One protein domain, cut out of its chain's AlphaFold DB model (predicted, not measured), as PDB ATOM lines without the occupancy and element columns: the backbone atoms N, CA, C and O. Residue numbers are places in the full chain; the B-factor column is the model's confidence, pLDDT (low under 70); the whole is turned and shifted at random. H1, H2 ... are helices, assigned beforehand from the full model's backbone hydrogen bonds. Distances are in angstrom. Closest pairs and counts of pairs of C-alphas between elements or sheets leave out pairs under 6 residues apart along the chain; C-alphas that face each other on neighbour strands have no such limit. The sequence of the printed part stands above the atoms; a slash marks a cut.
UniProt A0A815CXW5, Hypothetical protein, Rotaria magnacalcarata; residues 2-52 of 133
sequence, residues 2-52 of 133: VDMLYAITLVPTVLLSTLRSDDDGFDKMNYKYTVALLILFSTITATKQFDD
ATOM      1  N   VAL A   2      17.685 -26.972 -54.105       54.84
ATOM      2  CA  VAL A   2      17.638 -25.616 -53.508       54.84
ATOM      3  C   VAL A   2      16.365 -25.353 -52.680       54.84
ATOM      4  O   VAL A   2      16.429 -24.635 -51.687       54.84
ATOM      5  N   ASP A   3      15.238 -25.994 -53.016       67.88
ATOM      6  CA  ASP A   3      13.946 -25.813 -52.321       67.88
ATOM      7  C   ASP A   3      13.944 -26.382 -50.892       67.88
ATOM      8  O   ASP A   3      13.446 -25.755 -49.961       67.88
ATOM      9  N   MET A   4      14.580 -27.544 -50.695       68.50
ATOM     10  CA  MET A   4      14.804 -28.121 -49.363       68.50
ATOM     11  C   MET A   4      15.749 -27.243 -48.536       68.50
ATOM     12  O   MET A   4      15.526 -27.055 -47.346       68.50
ATOM     13  N   LEU A   5      16.764 -26.637 -49.163       64.50
ATOM     14  CA  LEU A   5      17.683 -25.708 -48.497       64.50
ATOM     15  C   LEU A   5      16.980 -24.412 -48.047       64.50
ATOM     16  O   LEU A   5      17.272 -23.883 -46.971       64.50
ATOM     17  N   TYR A   6      16.020 -23.922 -48.838       68.88
ATOM     18  CA  TYR A   6      15.175 -22.784 -48.469       68.88
ATOM     19  C   TYR A   6      14.241 -23.138 -47.305       68.88
ATOM     20  O   TYR A   6      14.133 -22.369 -46.358       68.88
ATOM     21  N   ALA A   7      13.656 -24.339 -47.290       62.00
ATOM     22  CA  ALA A   7      12.874 -24.821 -46.148       62.00
ATOM     23  C   ALA A   7      13.728 -24.969 -44.868       62.00
ATOM     24  O   ALA A   7      13.294 -24.559 -43.791       62.00
ATOM     25  N   ILE A   8      14.968 -25.460 -44.986       67.31
ATOM     26  CA  ILE A   8      15.926 -25.596 -43.870       67.31
ATOM     27  C   ILE A   8      16.294 -24.239 -43.256       67.31
ATOM     28  O   ILE A   8      16.555 -24.163 -42.060       67.31
ATOM     29  N   THR A   9      16.327 -23.166 -44.045       64.81
ATOM     30  CA  THR A   9      16.757 -21.835 -43.578       64.81
ATOM     31  C   THR A   9      15.588 -20.932 -43.188       64.81
ATOM     32  O   THR A   9      15.691 -20.179 -42.218       64.81
ATOM     33  N   LEU A  10      14.453 -21.035 -43.879       64.75
ATOM     34  CA  LEU A  10      13.264 -20.216 -43.649       64.75
ATOM     35  C   LEU A  10      12.462 -20.684 -42.429       64.75
ATOM     36  O   LEU A  10      11.987 -19.863 -41.648       64.75
ATOM     37  N   VAL A  11      12.325 -21.998 -42.225       66.88
ATOM     38  CA  VAL A  11      11.504 -22.533 -41.129       66.88
ATOM     39  C   VAL A  11      12.099 -22.175 -39.764       66.88
ATOM     40  O   VAL A  11      11.367 -21.612 -38.953       66.88
ATOM     41  N   PRO A  12      13.405 -22.365 -39.490       66.81
ATOM     42  CA  PRO A  12      13.981 -21.955 -38.215       66.81
ATOM     43  C   PRO A  12      13.954 -20.441 -38.024       66.81
ATOM     44  O   PRO A  12      13.654 -19.997 -36.927       66.81
ATOM     45  N   THR A  13      14.221 -19.634 -39.057       62.12
ATOM     46  CA  THR A  13      14.275 -18.162 -38.931       62.12
ATOM     47  C   THR A  13      12.899 -17.536 -38.684       62.12
ATOM     48  O   THR A  13      12.765 -16.639 -37.845       62.12
ATOM     49  N   VAL A  14      11.850 -18.043 -39.333       63.38
ATOM     50  CA  VAL A  14      10.461 -17.611 -39.100       63.38
ATOM     51  C   VAL A  14       9.947 -18.130 -37.753       63.38
ATOM     52  O   VAL A  14       9.316 -17.383 -37.004       63.38
ATOM     53  N   LEU A  15      10.289 -19.366 -37.378       61.69
ATOM     54  CA  LEU A  15       9.925 -19.920 -36.071       61.69
ATOM     55  C   LEU A  15      10.649 -19.197 -34.923       61.69
ATOM     56  O   LEU A  15      10.053 -19.033 -33.865       61.69
ATOM     57  N   LEU A  16      11.891 -18.723 -35.117       61.09
ATOM     58  CA  LEU A  16      12.671 -18.009 -34.091       61.09
ATOM     59  C   LEU A  16      12.267 -16.537 -33.913       61.09
ATOM     60  O   LEU A  16      12.434 -15.994 -32.822       61.09
ATOM     61  N   SER A  17      11.753 -15.890 -34.961       60.06
ATOM     62  CA  SER A  17      11.411 -14.456 -34.953       60.06
ATOM     63  C   SER A  17      10.086 -14.132 -34.255       60.06
ATOM     64  O   SER A  17       9.879 -12.997 -33.834       60.06
ATOM     65  N   THR A  18       9.211 -15.121 -34.052       60.38
ATOM     66  CA  THR A  18       7.930 -14.946 -33.336       60.38
ATOM     67  C   THR A  18       8.060 -14.986 -31.809       60.38
ATOM     68  O   THR A  18       7.077 -14.812 -31.089       60.38
ATOM     69  N   LEU A  19       9.270 -15.177 -31.277       57.84
ATOM     70  CA  LEU A  19       9.483 -15.347 -29.842       57.84
ATOM     71  C   LEU A  19       9.695 -14.014 -29.149       57.84
ATOM     72  O   LEU A  19      10.819 -13.588 -28.885       57.84
ATOM     73  N   ARG A  20       8.574 -13.386 -28.805       61.06
ATOM     74  CA  ARG A  20       8.535 -12.327 -27.800       61.06
ATOM     75  C   ARG A  20       9.168 -12.860 -26.507       61.06
ATOM     76  O   ARG A  20       8.744 -13.870 -25.952       61.06
ATOM     77  N   SER A  21      10.259 -12.219 -26.104       60.56
ATOM     78  CA  SER A  21      11.151 -12.676 -25.046       60.56
ATOM     79  C   SER A  21      10.658 -12.214 -23.681       60.56
ATOM     80  O   SER A  21      11.037 -11.123 -23.273       60.56
ATOM     81  N   ASP A  22       9.875 -13.042 -22.980       58.44
ATOM     82  CA  ASP A  22       9.563 -12.761 -21.564       58.44
ATOM     83  C   ASP A  22       9.268 -13.975 -20.653       58.44
ATOM     84  O   ASP A  22       8.797 -13.776 -19.547       58.44
ATOM     85  N   ASP A  23       9.587 -15.217 -21.055       62.19
ATOM     86  CA  ASP A  23       9.401 -16.402 -20.184       62.19
ATOM     87  C   ASP A  23      10.691 -17.200 -19.917       62.19
ATOM     88  O   ASP A  23      11.638 -17.171 -20.722       62.19
ATOM     89  N   ASP A  24      10.700 -17.894 -18.774       69.62
ATOM     90  CA  ASP A  24      11.803 -18.635 -18.154       69.62
ATOM     91  C   ASP A  24      12.599 -19.516 -19.135       69.62
ATOM     92  O   ASP A  24      12.071 -20.212 -20.006       69.62
ATOM     93  N   GLY A  25      13.931 -19.484 -19.006       68.25
ATOM     94  CA  GLY A  25      14.857 -20.089 -19.973       68.25
ATOM     95  C   GLY A  25      14.678 -21.598 -20.175       68.25
ATOM     96  O   GLY A  25      14.946 -22.101 -21.266       68.25
ATOM     97  N   PHE A  26      14.182 -22.310 -19.161       73.56
ATOM     98  CA  PHE A  26      13.954 -23.754 -19.223       73.56
ATOM     99  C   PHE A  26      12.756 -24.132 -20.096       73.56
ATOM    100  O   PHE A  26      12.859 -25.090 -20.867       73.56
ATOM    101  N   ASP A  27      11.682 -23.340 -20.079       71.56
ATOM    102  CA  ASP A  27      10.522 -23.582 -20.940       71.56
ATOM    103  C   ASP A  27      10.919 -23.411 -22.405       71.56
ATOM    104  O   ASP A  27      10.676 -24.293 -23.233       71.56
ATOM    105  N   LYS A  28      11.678 -22.350 -22.711       69.88
ATOM    106  CA  LYS A  28      12.244 -22.106 -24.050       69.88
ATOM    107  C   LYS A  28      13.113 -23.253 -24.548       69.88
ATOM    108  O   LYS A  28      13.143 -23.485 -25.756       69.88
ATOM    109  N   MET A  29      13.805 -23.970 -23.661       72.00
ATOM    110  CA  MET A  29      14.647 -25.072 -24.107       72.00
ATOM    111  C   MET A  29      13.836 -26.250 -24.627       72.00
ATOM    112  O   MET A  29      14.171 -26.818 -25.665       72.00
ATOM    113  N   ASN A  30      12.743 -26.586 -23.947       79.81
ATOM    114  CA  ASN A  30      11.983 -27.779 -24.281       79.81
ATOM    115  C   ASN A  30      11.141 -27.588 -25.554       79.81
ATOM    116  O   ASN A  30      11.295 -28.348 -26.509       79.81
ATOM    117  N   TYR A  31      10.317 -26.538 -25.635       75.75
ATOM    118  CA  TYR A  31       9.417 -26.391 -26.791       75.75
ATOM    119  C   TYR A  31      10.123 -25.899 -28.064       75.75
ATOM    120  O   TYR A  31       9.595 -26.090 -29.158       75.75
ATOM    121  N   LYS A  32      11.313 -25.284 -27.953       73.81
ATOM    122  CA  LYS A  32      12.053 -24.756 -29.114       73.81
ATOM    123  C   LYS A  32      13.215 -25.640 -29.526       73.81
ATOM    124  O   LYS A  32      13.291 -25.998 -30.696       73.81
ATOM    125  N   TYR A  33      14.133 -25.974 -28.610       77.88
ATOM    126  CA  TYR A  33      15.349 -26.695 -29.001       77.88
ATOM    127  C   TYR A  33      15.057 -28.153 -29.331       77.88
ATOM    128  O   TYR A  33      15.567 -28.635 -30.339       77.88
ATOM    129  N   THR A  34      14.195 -28.834 -28.569       82.94
ATOM    130  CA  THR A  34      13.808 -30.218 -28.884       82.94
ATOM    131  C   THR A  34      13.123 -30.302 -30.247       82.94
ATOM    132  O   THR A  34      13.508 -31.114 -31.084       82.94
ATOM    133  N   VAL A  35      12.151 -29.422 -30.510       83.75
ATOM    134  CA  VAL A  35      11.425 -29.391 -31.791       83.75
ATOM    135  C   VAL A  35      12.364 -29.033 -32.947       83.75
ATOM    136  O   VAL A  35      12.348 -29.706 -33.975       83.75
ATOM    137  N   ALA A  36      13.238 -28.039 -32.772       79.50
ATOM    138  CA  ALA A  36      14.228 -27.672 -33.784       79.50
ATOM    139  C   ALA A  36      15.211 -28.818 -34.084       79.50
ATOM    140  O   ALA A  36      15.534 -29.057 -35.245       79.50
ATOM    141  N   LEU A  37      15.651 -29.554 -33.060       82.75
ATOM    142  CA  LEU A  37      16.552 -30.697 -33.202       82.75
ATOM    143  C   LEU A  37      15.876 -31.864 -33.935       82.75
ATOM    144  O   LEU A  37      16.489 -32.462 -34.817       82.75
ATOM    145  N   LEU A  38      14.608 -32.157 -33.633       86.38
ATOM    146  CA  LEU A  38      13.839 -33.184 -34.343       86.38
ATOM    147  C   LEU A  38      13.630 -32.820 -35.818       86.38
ATOM    148  O   LEU A  38      13.822 -33.669 -36.687       86.38
ATOM    149  N   ILE A  39      13.303 -31.559 -36.115       83.25
ATOM    150  CA  ILE A  39      13.157 -31.072 -37.497       83.25
ATOM    151  C   ILE A  39      14.494 -31.161 -38.245       83.25
ATOM    152  O   ILE A  39      14.533 -31.608 -39.395       83.25
ATOM    153  N   LEU A  40      15.598 -30.792 -37.588       81.88
ATOM    154  CA  LEU A  40      16.943 -30.889 -38.150       81.88
ATOM    155  C   LEU A  40      17.288 -32.341 -38.500       81.88
ATOM    156  O   LEU A  40      17.641 -32.618 -39.646       81.88
ATOM    157  N   PHE A  41      17.139 -33.277 -37.561       83.94
ATOM    158  CA  PHE A  41      17.452 -34.687 -37.818       83.94
ATOM    159  C   PHE A  41      16.527 -35.311 -38.860       83.94
ATOM    160  O   PHE A  41      17.004 -36.019 -39.745       83.94
ATOM    161  N   SER A  42      15.230 -35.004 -38.813       85.12
ATOM    162  CA  SER A  42      14.270 -35.461 -39.822       85.12
ATOM    163  C   SER A  42      14.682 -35.016 -41.224       85.12
ATOM    164  O   SER A  42      14.614 -35.803 -42.165       85.12
ATOM    165  N   THR A  43      15.136 -33.771 -41.370       78.94
ATOM    166  CA  THR A  43      15.505 -33.229 -42.682       78.94
ATOM    167  C   THR A  43      16.823 -33.815 -43.187       78.94
ATOM    168  O   THR A  43      16.897 -34.218 -44.345       78.94
ATOM    169  N   ILE A  44      17.840 -33.939 -42.325       83.25
ATOM    170  CA  ILE A  44      19.131 -34.558 -42.680       83.25
ATOM    171  C   ILE A  44      18.941 -36.013 -43.118       83.25
ATOM    172  O   ILE A  44      19.543 -36.465 -44.096       83.25
ATOM    173  N   THR A  45      18.114 -36.761 -42.393       84.19
ATOM    174  CA  THR A  45      17.839 -38.160 -42.718       84.19
ATOM    175  C   THR A  45      17.021 -38.269 -44.001       84.19
ATOM    176  O   THR A  45      17.296 -39.156 -44.804       84.19
ATOM    177  N   ALA A  46      16.071 -37.361 -44.252       82.81
ATOM    178  CA  ALA A  46      15.317 -37.335 -45.504       82.81
ATOM    179  C   ALA A  46      16.228 -37.089 -46.715       82.81
ATOM    180  O   ALA A  46      16.157 -37.842 -47.678       82.81
ATOM    181  N   THR A  47      17.136 -36.108 -46.667       74.44
ATOM    182  CA  THR A  47      18.058 -35.850 -47.793       74.44
ATOM    183  C   THR A  47      18.962 -37.044 -48.076       74.44
ATOM    184  O   THR A  47      19.144 -37.413 -49.228       74.44
ATOM    185  N   LYS A  48      19.453 -37.710 -47.023       75.44
ATOM    186  CA  LYS A  48      20.267 -38.928 -47.145       75.44
ATOM    187  C   LYS A  48      19.532 -40.078 -47.842       75.44
ATOM    188  O   LYS A  48      20.178 -40.864 -48.515       75.44
ATOM    189  N   GLN A  49      18.211 -40.168 -47.698       68.75
ATOM    190  CA  GLN A  49      17.395 -41.182 -48.374       68.75
ATOM    191  C   GLN A  49      17.124 -40.855 -49.848       68.75
ATOM    192  O   GLN A  49      16.821 -41.760 -50.617       68.75
ATOM    193  N   PHE A  50      17.189 -39.580 -50.243       67.19
ATOM    194  CA  PHE A  50      16.971 -39.169 -51.634       67.19
ATOM    195  C   PHE A  50      18.229 -39.281 -52.503       67.19
ATOM    196  O   PHE A  50      18.093 -39.357 -53.721       67.19
ATOM    197  N   ASP A  51      19.416 -39.277 -51.888       64.31
ATOM    198  CA  ASP A  51      20.708 -39.327 -52.586       64.31
ATOM    199  C   ASP A  51      21.261 -40.752 -52.779       64.31
ATOM    200  O   ASP A  51      22.268 -40.911 -53.463       64.31
ATOM    201  N   ASP A  52      20.640 -41.779 -52.190       62.62
ATOM    202  CA  ASP A  52      21.081 -43.163 -52.383       62.62
ATOM    203  C   ASP A  52      20.391 -43.776 -53.606       62.62
ATOM    204  O   ASP A  52      19.157 -43.782 -53.721       62.62
TER     205      ASP A  52
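Overview. This is residues 2 to 52 of the 133 residues of the protein "Hypothetical protein" of Rotaria magnacalcarata (UniProt A0A815CXW5). Look for a long helical hairpin: the long helix H2 and the shorter helix H1 run side by side and opposite ways, with a thin connecting loop at one end. The pairing is loose, and at the loop end residues 20 to 27, of which 25 to 27 belong to H2, stand free. The printed part has 51 residues with two named helices, in the order H1, H2, and no named strand; its class is all helix. It is loose, with a radius of gyration of the C-alphas of 13.4 A, and its outline is a rod with spans of 44 by 18 by 7 A.

Along the chain. Find C-alpha 25 at (14.857, -20.089, -19.973); from there H2, residues 25 to 50, runs 37.0 A to C-alpha 50 at (16.971, -39.169, -51.634). Then go back to C-alpha 2 at (17.638, -25.616, -53.508), where H1, residues 2 to 17, begins its 22.5 A.

Arrangement. Start at Ala 36 in H2: its C-alpha and that of Pro 12 in H1 are the closest of the two helices, 7.2 A apart. H1 and H2 only just touch, with 3 pairs of C-alphas within 8 A, made by residues 8 to 12 of H1 and 36 to 43 of H2 alone. Their lines stand at a shallow tilt of 4 degrees, opposite ways, and the two form a helical hairpin. Their centres are 12.3 A apart. Along the backbones, O i to N i+4 pairs are within hydrogen-bond range in 20 of 22 cases in H2 and 10 of 12 in H1.

Size, cuts and confidence. The C-alphas of Asp 22 and Asp 52 are the two farthest apart, at 44.8 A. The printed part has no cut, and the link from H1 to H2, 7 residues, is short. Read the B-factor column for the model's confidence: the mean pLDDT of the printed part is 70.8, and residues 2 to 25, 28 and 49 to 52 are under 70.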